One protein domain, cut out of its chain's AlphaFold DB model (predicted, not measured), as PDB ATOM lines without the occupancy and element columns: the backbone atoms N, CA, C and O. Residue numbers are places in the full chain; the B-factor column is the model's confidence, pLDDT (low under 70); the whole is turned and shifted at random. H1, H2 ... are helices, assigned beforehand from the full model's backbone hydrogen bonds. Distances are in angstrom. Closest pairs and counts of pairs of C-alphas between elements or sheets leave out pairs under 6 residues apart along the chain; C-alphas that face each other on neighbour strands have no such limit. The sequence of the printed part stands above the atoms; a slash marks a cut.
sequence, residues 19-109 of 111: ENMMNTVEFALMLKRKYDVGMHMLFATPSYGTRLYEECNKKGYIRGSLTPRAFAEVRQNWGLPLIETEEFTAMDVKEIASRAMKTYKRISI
ATOM      1  N   GLU A  19      51.495  -9.447  99.425       93.69
ATOM      2  CA  GLU A  19      52.823  -9.151  99.959       93.69
ATOM      3  C   GLU A  19      52.825  -7.854 100.779       93.69
ATOM      4  O   GLU A  19      53.333  -7.839 101.902       93.69
ATOM      5  N   ASN A  20      52.187  -6.788 100.281       92.38
ATOM      6  CA  ASN A  20      52.083  -5.521 101.013       92.38
ATOM      7  C   ASN A  20      51.361  -5.693 102.361       92.38
ATOM      8  O   ASN A  20      51.833  -5.204 103.397       92.38
ATOM      9  N   MET A  21      50.274  -6.470 102.377       91.50
ATOM     10  CA  MET A  21      49.537  -6.792 103.604       91.50
ATOM     11  C   MET A  21      50.402  -7.568 104.603       91.50
ATOM     12  O   MET A  21      50.399  -7.258 105.795       91.50
ATOM     13  N   MET A  22      51.159  -8.564 104.128       93.06
ATOM     14  CA  MET A  22      52.051  -9.363 104.974       93.06
ATOM     15  C   MET A  22      53.186  -8.524 105.562       93.06
ATOM     16  O   MET A  22      53.444  -8.616 106.762       93.06
ATOM     17  N   ASN A  23      53.803  -7.652 104.764       92.88
ATOM     18  CA  ASN A  23      54.840  -6.730 105.236       92.88
ATOM     19  C   ASN A  23      54.309  -5.811 106.342       92.88
ATOM     20  O   ASN A  23      54.965  -5.599 107.365       92.88
ATOM     21  N   THR A  24      53.079  -5.327 106.181       91.50
ATOM     22  CA  THR A  24      52.413  -4.502 107.189       91.50
ATOM     23  C   THR A  24      52.122  -5.279 108.480       91.50
ATOM     24  O   THR A  24      52.358  -4.768 109.579       91.50
ATOM     25  N   VAL A  25      51.655  -6.527 108.372       91.81
ATOM     26  CA  VAL A  25      51.450  -7.421 109.525       91.81
ATOM     27  C   VAL A  25      52.764  -7.671 110.266       91.81
ATOM     28  O   VAL A  25      52.807  -7.544 111.491       91.81
ATOM     29  N   GLU A  26      53.845  -7.984 109.552       94.19
ATOM     30  CA  GLU A  26      55.148  -8.238 110.171       94.19
ATOM     31  C   GLU A  26      55.701  -7.003 110.877       94.19
ATOM     32  O   GLU A  26      56.233  -7.106 111.989       94.19
ATOM     33  N   PHE A  27      55.501  -5.822 110.293       93.38
ATOM     34  CA  PHE A  27      55.850  -4.564 110.938       93.38
ATOM     35  C   PHE A  27      55.069  -4.356 112.245       93.38
ATOM     36  O   PHE A  27      55.667  -4.064 113.284       93.38
ATOM     37  N   ALA A  28      53.752  -4.586 112.245       91.94
ATOM     38  CA  ALA A  28      52.929  -4.479 113.452       91.94
ATOM     39  C   ALA A  28      53.349  -5.485 114.542       91.94
ATOM     40  O   ALA A  28      53.476  -5.129 115.718       91.94
ATOM     41  N   LEU A  29      53.634  -6.735 114.163       93.12
ATOM     42  CA  LEU A  29      54.108  -7.769 115.088       93.12
ATOM     43  C   LEU A  29      55.505  -7.454 115.643       93.12
ATOM     44  O   LEU A  29      55.764  -7.698 116.824       93.12
ATOM     45  N   MET A  30      56.397  -6.885 114.828       94.69
ATOM     46  CA  MET A  30      57.698  -6.383 115.280       94.69
ATOM     47  C   MET A  30      57.520  -5.308 116.352       94.69
ATOM     48  O   MET A  30      58.145  -5.398 117.411       94.69
ATOM     49  N   LEU A  31      56.622  -4.345 116.130       93.06
ATOM     50  CA  LEU A  31      56.352  -3.291 117.104       93.06
ATOM     51  C   LEU A  31      55.773  -3.853 118.410       93.06
ATOM     52  O   LEU A  31      56.221  -3.450 119.486       93.06
ATOM     53  N   LYS A  32      54.865  -4.840 118.355       91.94
ATOM     54  CA  LYS A  32      54.387  -5.551 119.558       91.94
ATOM     55  C   LYS A  32      55.539  -6.202 120.329       91.94
ATOM     56  O   LYS A  32      55.620  -6.052 121.550       91.94
ATOM     57  N   ARG A  33      56.437  -6.913 119.635       92.94
ATOM     58  CA  ARG A  33      57.606  -7.564 120.255       92.94
ATOM     59  C   ARG A  33      58.512  -6.541 120.940       92.94
ATOM     60  O   ARG A  33      58.853  -6.727 122.104       92.94
ATOM     61  N   LYS A  34      58.853  -5.455 120.243       94.44
ATOM     62  CA  LYS A  34      59.853  -4.480 120.696       94.44
ATOM     63  C   LYS A  34      59.325  -3.480 121.730       94.44
ATOM     64  O   LYS A  34      60.081  -3.062 122.599       94.44
ATOM     65  N   TYR A  35      58.051  -3.102 121.643       92.88
ATOM     66  CA  TYR A  35      57.509  -1.961 122.394       92.88
ATOM     67  C   TYR A  35      56.212  -2.247 123.166       92.88
ATOM     68  O   TYR A  35      55.673  -1.336 123.785       92.88
ATOM     69  N   ASP A  36      55.702  -3.481 123.151       90.38
ATOM     70  CA  ASP A  36      54.431  -3.874 123.795       90.38
ATOM     71  C   ASP A  36      53.165  -3.153 123.318       90.38
ATOM     72  O   ASP A  36      52.177  -3.026 124.042       90.38
ATOM     73  N   VAL A  37      53.166  -2.644 122.099       88.44
ATOM     74  CA  VAL A  37      52.017  -1.886 121.603       88.44
ATOM     75  C   VAL A  37      50.868  -2.805 121.196       88.44
ATOM     76  O   VAL A  37      51.082  -3.928 120.740       88.44
ATOM     77  N   GLY A  38      49.633  -2.340 121.386       86.00
ATOM     78  CA  GLY A  38      48.435  -3.080 120.998       86.00
ATOM     79  C   GLY A  38      48.259  -3.134 119.478       86.00
ATOM     80  O   GLY A  38      48.636  -2.204 118.768       86.00
ATOM     81  N   MET A  39      47.655  -4.215 118.985       85.19
ATOM     82  CA  MET A  39      47.331  -4.381 117.568       85.19
ATOM     83  C   MET A  39      45.816  -4.411 117.376       85.19
ATOM     84  O   MET A  39      45.132  -5.230 117.992       85.19
ATOM     85  N   HIS A  40      45.308  -3.542 116.504       81.50
ATOM     86  CA  HIS A  40      43.921  -3.563 116.049       81.50
ATOM     87  C   HIS A  40      43.903  -3.745 114.536       81.50
ATOM     88  O   HIS A  40      44.439  -2.924 113.803       81.50
ATOM     89  N   MET A  41      43.292  -4.833 114.077       80.06
ATOM     90  CA  MET A  41      43.136  -5.131 112.656       80.06
ATOM     91  C   MET A  41      41.744  -4.699 112.209       80.06
ATOM     92  O   MET A  41      40.751  -5.132 112.791       80.06
ATOM     93  N   LEU A  42      41.679  -3.863 111.178       83.69
ATOM     94  CA  LEU A  42      40.440  -3.418 110.546       83.69
ATOM     95  C   LEU A  42      40.516  -3.716 109.049       83.69
ATOM     96  O   LEU A  42      41.590  -3.646 108.458       83.69
ATOM     97  N   PHE A  43      39.375  -4.025 108.441       87.06
ATOM     98  CA  PHE A  43      39.275  -4.224 106.999       87.06
ATOM     99  C   PHE A  43      38.713  -2.980 106.321       87.06
ATOM    100  O   PHE A  43      37.788  -2.338 106.839       87.06
ATOM    101  N   ALA A  44      39.226  -2.678 105.128       89.44
ATOM    102  CA  ALA A  44      38.623  -1.694 104.247       89.44
ATOM    103  C   ALA A  44      37.147  -2.051 104.014       89.44
ATOM    104  O   ALA A  44      36.803  -3.150 103.576       89.44
ATOM    105  N   THR A  45      36.265  -1.122 104.369       91.12
ATOM    106  CA  THR A  45      34.819  -1.324 104.310       91.12
ATOM    107  C   THR A  45      34.235  -0.289 103.349       91.12
ATOM    108  O   THR A  45      34.312   0.903 103.653       91.12
ATOM    109  N   PRO A  46      33.669  -0.704 102.199       93.12
ATOM    110  CA  PRO A  46      33.136   0.208 101.191       93.12
ATOM    111  C   PRO A  46      31.771   0.753 101.641       93.12
ATOM    112  O   PRO A  46      30.721   0.343 101.156       93.12
ATOM    113  N   SER A  47      31.774   1.655 102.622       92.31
ATOM    114  CA  SER A  47      30.559   2.300 103.128       92.31
ATOM    115  C   SER A  47      29.932   3.199 102.064       92.31
ATOM    116  O   SER A  47      30.640   3.948 101.387       92.31
ATOM    117  N   TYR A  48      28.603   3.166 101.950       94.25
ATOM    118  CA  TYR A  48      27.855   4.005 101.012       94.25
ATOM    119  C   TYR A  48      28.226   5.491 101.125       94.25
ATOM    120  O   TYR A  48      28.411   6.011 102.224       94.25
ATOM    121  N   GLY A  49      28.331   6.165  99.976       94.06
ATOM    122  CA  GLY A  49      28.689   7.587  99.889       94.06
ATOM    123  C   GLY A  49      30.183   7.891 100.057       94.06
ATOM    124  O   GLY A  49      30.567   9.056 100.061       94.06
ATOM    125  N   THR A  50      31.037   6.873 100.202       94.62
ATOM    126  CA  THR A  50      32.495   7.057 100.206       94.62
ATOM    127  C   THR A  50      33.082   6.875  98.810       94.62
ATOM    128  O   THR A  50      32.605   6.053  98.029       94.62
ATOM    129  N   ARG A  51      34.208   7.545  98.537       94.94
ATOM    130  CA  ARG A  51      34.989   7.315  97.311       94.94
ATOM    131  C   ARG A  51      35.420   5.853  97.157       94.94
ATOM    132  O   ARG A  51      35.454   5.334  96.051       94.94
ATOM    133  N   LEU A  52      35.727   5.174  98.267       93.19
ATOM    134  CA  LEU A  52      36.048   3.745  98.251       93.19
ATOM    135  C   LEU A  52      34.870   2.923  97.717       93.19
ATOM    136  O   LEU A  52      35.068   2.066  96.864       93.19
ATOM    137  N   TYR A  53      33.653   3.198  98.192       95.12
ATOM    138  CA  TYR A  53      32.454   2.542  97.678       95.12
ATOM    139  C   TYR A  53      32.251   2.815  96.188       95.12
ATOM    140  O   TYR A  53      32.013   1.871  95.442       95.12
ATOM    141  N   GLU A  54      32.386   4.065  95.744       96.12
ATOM    142  CA  GLU A  54      32.223   4.430  94.330       96.12
ATOM    143  C   GLU A  54      33.197   3.666  93.425       96.12
ATOM    144  O   GLU A  54      32.781   3.059  92.437       96.12
ATOM    145  N   GLU A  55      34.480   3.630  93.794       95.19
ATOM    146  CA  GLU A  55      35.516   2.912  93.049       95.19
ATOM    147  C   GLU A  55      35.294   1.396  93.070       95.19
ATOM    148  O   GLU A  55      35.335   0.749  92.021       95.19
ATOM    149  N   CYS A  56      35.008   0.817  94.241       94.81
ATOM    150  CA  CYS A  56      34.738  -0.615  94.356       94.81
ATOM    151  C   CYS A  56      33.483  -1.018  93.575       94.81
ATOM    152  O   CYS A  56      33.476  -2.070  92.940       94.81
ATOM    153  N   ASN A  57      32.437  -0.189  93.584       95.12
ATOM    154  CA  ASN A  57      31.213  -0.440  92.832       95.12
ATOM    155  C   ASN A  57      31.463  -0.353  91.322       95.12
ATOM    156  O   ASN A  57      31.046  -1.236  90.577       95.12
ATOM    157  N   LYS A  58      32.202   0.668  90.867       96.19
ATOM    158  CA  LYS A  58      32.556   0.852  89.452       96.19
ATOM    159  C   LYS A  58      33.383  -0.310  88.896       96.19
ATOM    160  O   LYS A  58      33.200  -0.684  87.742       96.19
ATOM    161  N   LYS A  59      34.295  -0.858  89.700       95.56
ATOM    162  CA  LYS A  59      35.200  -1.947  89.299       95.56
ATOM    163  C   LYS A  59      34.648  -3.349  89.573       95.56
ATOM    164  O   LYS A  59      35.293  -4.327  89.223       95.56
ATOM    165  N   GLY A  60      33.474  -3.461  90.199       95.31
ATOM    166  CA  GLY A  60      32.895  -4.757  90.569       95.31
ATOM    167  C   GLY A  60      33.634  -5.468  91.708       95.31
ATOM    168  O   GLY A  60      33.535  -6.680  91.835       95.31
ATOM    169  N   TYR A  61      34.363  -4.727  92.546       95.75
ATOM    170  CA  TYR A  61      35.135  -5.275  93.668       95.75
ATOM    171  C   TYR A  61      34.284  -5.592  94.902       95.75
ATOM    172  O   TYR A  61      34.762  -6.216  95.846       95.75
ATOM    173  N   ILE A  62      33.031  -5.131  94.941       94.75
ATOM    174  CA  ILE A  62      32.126  -5.384  96.063       94.75
ATOM    175  C   ILE A  62      31.636  -6.829  96.007       94.75
ATOM    176  O   ILE A  62      30.945  -7.237  95.072       94.75
ATOM    177  N   ARG A  63      31.939  -7.593  97.056       86.06
ATOM    178  CA  ARG A  63      31.472  -8.969  97.199       86.06
ATOM    179  C   ARG A  63      30.018  -9.003  97.667       86.06
ATOM    180  O   ARG A  63      29.713  -8.656  98.807       86.06
ATOM    181  N   GLY A  64      29.140  -9.547  96.828       82.50
ATOM    182  CA  GLY A  64      27.735  -9.770  97.176       82.50
ATOM    183  C   GLY A  64      26.978  -8.473  97.479       82.50
ATOM    184  O   GLY A  64      27.338  -7.396  97.009       82.50
ATOM    185  N   SER A  65      25.896  -8.571  98.255       86.62
ATOM    186  CA  SER A  65      25.095  -7.409  98.642       86.62
ATOM    187  C   SER A  65      25.594  -6.780  99.947       86.62
ATOM    188  O   SER A  65      25.759  -7.448 100.972       86.62
ATOM    189  N   LEU A  66      25.781  -5.458  99.933       90.12
ATOM    190  CA  LEU A  66      26.134  -4.673 101.117       90.12
ATOM    191  C   LEU A  66      24.921  -4.489 102.038       90.12
ATOM    192  O   LEU A  66      24.268  -3.449 102.074       90.12
ATOM    193  N   THR A  67      24.600  -5.531 102.795       92.25
ATOM    194  CA  THR A  67      23.524  -5.491 103.791       92.25
ATOM    195  C   THR A  67      24.008  -4.883 105.114       92.25
ATOM    196  O   THR A  67      25.198  -4.968 105.434       92.25
ATOM    197  N   PRO A  68      23.109  -4.342 105.961       92.81
ATOM    198  CA  PRO A  68      23.463  -3.938 107.327       92.81
ATOM    199  C   PRO A  68      24.171  -5.051 108.112       92.81
ATOM    200  O   PRO A  68      25.101  -4.789 108.875       92.81
ATOM    201  N   ARG A  69      23.774  -6.307 107.865       92.38
ATOM    202  CA  ARG A  69      24.425  -7.493 108.418       92.38
ATOM    203  C   ARG A  69      25.867  -7.622 107.931       92.38
ATOM    204  O   ARG A  69      26.750  -7.719 108.769       92.38
ATOM    205  N   ALA A  70      26.124  -7.543 106.626       91.19
ATOM    206  CA  ALA A  70      27.482  -7.615 106.076       91.19
ATOM    207  C   ALA A  70      28.417  -6.559 106.699       91.19
ATOM    208  O   ALA A  70      29.538  -6.872 107.102       91.19
ATOM    209  N   PHE A  71      27.928  -5.327 106.882       91.38
ATOM    210  CA  PHE A  71      28.675  -4.278 107.582       91.38
ATOM    211  C   PHE A  71      28.934  -4.596 109.060       91.38
ATOM    212  O   PHE A  71      29.991  -4.251 109.587       91.38
ATOM    213  N   ALA A  72      27.982  -5.218 109.756       90.88
ATOM    214  CA  ALA A  72      28.179  -5.634 111.142       90.88
ATOM    215  C   ALA A  72      29.207  -6.768 111.252       90.88
ATOM    216  O   ALA A  72      30.071  -6.725 112.130       90.88
ATOM    217  N   GLU A  73      29.132  -7.745 110.346       90.75
ATOM    218  CA  GLU A  73      29.985  -8.933 110.328       90.75
ATOM    219  C   GLU A  73      31.436  -8.594 109.988       90.75
ATOM    220  O   GLU A  73      32.324  -9.055 110.699       90.75
ATOM    221  N   VAL A  74      31.706  -7.743 108.985       88.56
ATOM    222  CA  VAL A  74      33.086  -7.391 108.574       88.56
ATOM    223  C   VAL A  74      33.908  -6.740 109.696       88.56
ATOM    224  O   VAL A  74      35.132  -6.812 109.694       88.56
ATOM    225  N   ARG A  75      33.255  -6.146 110.702       84.25
ATOM    226  CA  ARG A  75      33.920  -5.568 111.882       84.25
ATOM    227  C   ARG A  75      34.256  -6.594 112.970       84.25
ATOM    228  O   ARG A  75      34.875  -6.238 113.968       84.25
ATOM    229  N   GLN A  76      33.837  -7.847 112.806       85.12
ATOM    230  CA  GLN A  76      34.110  -8.934 113.743       85.12
ATOM    231  C   GLN A  76      35.331  -9.746 113.308       85.12
ATOM    232  O   GLN A  76      35.597  -9.914 112.123       85.12
ATOM    233  N   ASN A  77      36.013 -10.372 114.271       73.50
ATOM    234  CA  ASN A  77      37.189 -11.219 114.010       73.50
ATOM    235  C   ASN A  77      36.911 -12.433 113.098       73.50
ATOM    236  O   ASN A  77      37.840 -13.028 112.557       73.50
ATOM    237  N   TRP A  78      35.648 -12.845 112.974       79.50
ATOM    238  CA  TRP A  78      35.205 -13.951 112.119       79.50
ATOM    239  C   TRP A  78      34.595 -13.483 110.791       79.50
ATOM    240  O   TRP A  78      34.367 -14.318 109.904       79.50
ATOM    241  N   GLY A  79      34.352 -12.176 110.661       84.38
ATOM    242  CA  GLY A  79      33.795 -11.540 109.478       84.38
ATOM    243  C   GLY A  79      34.619 -11.805 108.231       84.38
ATOM    244  O   GLY A  79      35.817 -12.090 108.300       84.38
ATOM    245  N   LEU A  80      33.960 -11.731 107.080       89.00
ATOM    246  CA  LEU A  80      34.631 -11.795 105.794       89.00
ATOM    247  C   LEU A  80      34.760 -10.372 105.225       89.00
ATOM    248  O   LEU A  80      33.789  -9.616 105.287       89.00
ATOM    249  N   PRO A  81      35.929  -9.997 104.685       91.56
ATOM    250  CA  PRO A  81      36.097  -8.755 103.942       91.56
ATOM    251  C   PRO A  81      35.079  -8.621 102.806       91.56
ATOM    252  O   PRO A  81      34.671  -9.608 102.194       91.56
ATOM    253  N   LEU A  82      34.672  -7.382 102.530       93.62
ATOM    254  CA  LEU A  82      33.635  -7.067 101.539       93.62
ATOM    255  C   LEU A  82      34.207  -6.688 100.165       93.62
ATOM    256  O   LEU A  82      33.440  -6.383  99.255       93.62
ATOM    257  N   ILE A  83      35.535  -6.673 100.031       93.56
ATOM    258  CA  ILE A  83      36.255  -6.256  98.826       93.56
ATOM    259  C   ILE A  83      37.074  -7.439  98.310       93.56
ATOM    260  O   ILE A  83      37.811  -8.062  99.076       93.56
ATOM    261  N   GLU A  84      36.958  -7.710  97.013       94.38
ATOM    262  CA  GLU A  84      37.806  -8.634  96.256       94.38
ATOM    263  C   GLU A  84      38.338  -7.911  95.019       94.38
ATOM    264  O   GLU A  84      37.640  -7.096  94.421       94.38
ATOM    265  N   THR A  85      39.588  -8.176  94.659       94.25
ATOM    266  CA  THR A  85      40.250  -7.560  93.504       94.25
ATOM    267  C   THR A  85      40.984  -8.625  92.699       94.25
ATOM    268  O   THR A  85      41.006  -9.797  93.075       94.25
ATOM    269  N   GLU A  86      41.623  -8.221  91.605       94.25
ATOM    270  CA  GLU A  86      42.510  -9.100  90.839       94.25
ATOM    271  C   GLU A  86      43.719  -9.592  91.668       94.25
ATOM    272  O   GLU A  86      44.220 -10.689  91.435       94.25
ATOM    273  N   GLU A  87      44.151  -8.821  92.671       95.44
ATOM    274  CA  GLU A  87      45.344  -9.101  93.485       95.44
ATOM    275  C   GLU A  87      45.062  -9.996  94.703       95.44
ATOM    276  O   GLU A  87      45.960 -10.651  95.248       95.44
ATOM    277  N   PHE A  88      43.813 -10.011  95.179       93.44
ATOM    278  CA  PHE A  88      43.422 -10.765  96.365       93.44
ATOM    279  C   PHE A  88      41.920 -11.040  96.436       93.44
ATOM    280  O   PHE A  88      41.078 -10.210  96.093       93.44
ATOM    281  N   THR A  89      41.588 -12.187  97.019       94.69
ATOM    282  CA  THR A  89      40.227 -12.533  97.431       94.69
ATOM    283  C   THR A  89      39.971 -12.115  98.880       94.69
ATOM    284  O   THR A  89      40.897 -11.932  99.676       94.69
ATOM    285  N   ALA A  90      38.702 -12.050  99.291       91.69
ATOM    286  CA  ALA A  90      38.360 -11.792 100.688       91.69
ATOM    287  C   ALA A  90      38.857 -12.926 101.604       91.69
ATOM    288  O   ALA A  90      39.097 -12.723 102.799       91.69
ATOM    289  N   MET A  91      39.032 -14.126 101.041       92.69
ATOM    290  CA  MET A  91      39.555 -15.274 101.764       92.69
ATOM    291  C   MET A  91      41.064 -15.159 102.010       92.69
ATOM    292  O   MET A  91      41.502 -15.421 103.129       92.69
ATOM    293  N   ASP A  92      41.841 -14.678 101.034       93.38
ATOM    294  CA  ASP A  92      43.267 -14.375 101.237       93.38
ATOM    295  C   ASP A  92      43.448 -13.410 102.419       93.38
ATOM    296  O   ASP A  92      44.209 -13.667 103.355       93.38
ATOM    297  N   VAL A  93      42.670 -12.325 102.425       91.44
ATOM    298  CA  VAL A  93      42.705 -11.302 103.478       91.44
ATOM    299  C   VAL A  93      42.352 -11.881 104.848       91.44
ATOM    300  O   VAL A  93      43.058 -11.644 105.836       91.44
ATOM    301  N   LYS A  94      41.276 -12.671 104.935       90.50
ATOM    302  CA  LYS A  94      40.867 -13.302 106.197       90.50
ATOM    303  C   LYS A  94      41.896 -14.324 106.686       90.50
ATOM    304  O   LYS A  94      42.096 -14.443 107.898       90.50
ATOM    305  N   GLU A  95      42.579 -15.035 105.792       92.75
ATOM    306  CA  GLU A  95      43.663 -15.940 106.176       92.75
ATOM    307  C   GLU A  95      44.864 -15.179 106.754       92.75
ATOM    308  O   GLU A  95      45.339 -15.529 107.842       92.75
ATOM    309  N   ILE A  96      45.306 -14.110 106.087       91.88
ATOM    310  CA  ILE A  96      46.383 -13.229 106.565       91.88
ATOM    311  C   ILE A  96      46.044 -12.686 107.958       91.88
ATOM    312  O   ILE A  96      46.836 -12.828 108.894       91.88
ATOM    313  N   ALA A  97      44.837 -12.143 108.134       89.81
ATOM    314  CA  ALA A  97      44.385 -11.615 109.420       89.81
ATOM    315  C   ALA A  97      44.327 -12.695 110.514       89.81
ATOM    316  O   ALA A  97      44.765 -12.469 111.644       89.81
ATOM    317  N   SER A  98      43.846 -13.898 110.188       91.00
ATOM    318  CA  SER A  98      43.799 -15.029 111.125       91.00
ATOM    319  C   SER A  98      45.198 -15.447 111.590       91.00
ATOM    320  O   SER A  98      45.425 -15.642 112.790       91.00
ATOM    321  N   ARG A  99      46.163 -15.532 110.663       92.88
ATOM    322  CA  ARG A  99      47.573 -15.818 110.976       92.88
ATOM    323  C   ARG A  99      48.175 -14.718 111.854       92.88
ATOM    324  O   ARG A  99      48.742 -15.031 112.901       92.88
ATOM    325  N   ALA A 100      47.968 -13.449 111.497       91.62
ATOM    326  CA  ALA A 100      48.430 -12.293 112.268       91.62
ATOM    327  C   ALA A 100      47.916 -12.327 113.718       91.62
ATOM    328  O   ALA A 100      48.696 -12.229 114.668       91.62
ATOM    329  N   MET A 101      46.610 -12.544 113.902       90.38
ATOM    330  CA  MET A 101      45.985 -12.583 115.226       90.38
ATOM    331  C   MET A 101      46.444 -13.779 116.066       90.38
ATOM    332  O   MET A 101      46.622 -13.638 117.277       90.38
ATOM    333  N   LYS A 102      46.675 -14.951 115.456       93.25
ATOM    334  CA  LYS A 102      47.265 -16.110 116.154       93.25
ATOM    335  C   LYS A 102      48.669 -15.789 116.669       93.25
ATOM    336  O   LYS A 102      48.962 -16.056 117.836       93.25
ATOM    337  N   THR A 103      49.511 -15.185 115.834       94.12
ATOM    338  CA  THR A 103      50.873 -14.790 116.217       94.12
ATOM    339  C   THR A 103      50.861 -13.721 117.305       94.12
ATOM    340  O   THR A 103      51.553 -13.863 118.312       94.12
ATOM    341  N   TYR A 104      50.012 -12.699 117.168       92.56
ATOM    342  CA  TYR A 104      49.836 -11.655 118.178       92.56
ATOM    343  C   TYR A 104      49.416 -12.220 119.543       92.56
ATOM    344  O   TYR A 104      49.997 -11.851 120.566       92.56
ATOM    345  N   LYS A 105      48.453 -13.154 119.573       92.06
ATOM    346  CA  LYS A 105      48.037 -13.836 120.811       92.06
ATOM    347  C   LYS A 105      49.197 -14.591 121.450       92.06
ATOM    348  O   LYS A 105      49.412 -14.446 122.646       92.06
ATOM    349  N   ARG A 106      49.980 -15.336 120.662       93.81
ATOM    350  CA  ARG A 106      51.155 -16.068 121.166       93.81
ATOM    351  C   ARG A 106      52.176 -15.128 121.810       93.81
ATOM    352  O   ARG A 106      52.597 -15.376 122.932       93.81
ATOM    353  N   ILE A 107      52.516 -14.025 121.139       93.06
ATOM    354  CA  ILE A 107      53.445 -13.010 121.670       93.06
ATOM    355  C   ILE A 107      52.898 -12.372 122.955       93.06
ATOM    356  O   ILE A 107      53.665 -12.018 123.842       93.06
ATOM    357  N   SER A 108      51.577 -12.211 123.051       87.75
ATOM    358  CA  SER A 108      50.936 -11.580 124.208       87.75
ATOM    359  C   SER A 108      50.840 -12.494 125.432       87.75
ATOM    360  O   SER A 108      50.742 -11.974 126.534       87.75
ATOM    361  N   ILE A 109      50.851 -13.820 125.251       84.81
ATOM    362  CA  ILE A 109      50.796 -14.807 126.347       84.81
ATOM    363  C   ILE A 109      52.192 -15.095 126.916       84.81
ATOM    364  O   ILE A 109      52.323 -15.345 128.105       84.81
TER     365      ILE A 109
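Overview. This is residues 19 to 109 of the 111 residues of an uncharacterized protein of marine sediment metagenome (UniProt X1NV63). Two long helices, H4 and H1, lie side by side and run the same way at one end of an elongated model, and a loose head with two short helices, H2 and H3, makes the other end. After H1 the chain runs back along the length of the model through residues 36 to 50 to reach H2, and a second long stretch, residues 75 to 89, leads from H3 to H4. The printed part has 91 residues with four named helices in the order H1, H2, H3, H4 and no named strand, and its class is all helix. It is only just compact, close to loose, with a radius of gyration of the C-alphas of 14.5 A, and it spans 41 by 26 by 21 A.

Along the chain. H4, the longest helix, holds residues 90 to 109 and is 28.7 A long, ending with C-alpha 109 at (50.796, -14.807, 126.347). H1, residues 19 to 35, is 24.0 A long and begins with C-alpha 19 at (52.823, -9.151, 99.959). H3, residues 68 to 74, measures 10.3 A. H2, residues 51 to 59, measures 12.2 A, with C-alpha 51 at (34.989, 7.315, 97.311).

Arrangement. H4 touches H1, and their closest C-alphas, those of Ala 100 and Val 25, are 6.4 A apart. Their lines stand at a shallow tilt of 13 degrees, the same way. H2 and H3 are apart from each other, H1 is apart from H2 and from H3, and H4 is apart from H2 and from H3. In H1, H2, H3 and H4 every O i to N i+4 pair is within hydrogen-bond range.

Size, cuts and confidence. The two C-alphas farthest apart, those of Lys 58 and Ile 109, are 44.0 A apart. The links H1 to H2 and H3 to H4 are long, with 15 residues each, and H2 to H3 is short, with 8. The printed part has no cut. Its mean pLDDT is 91.2, and no printed residue is under 70.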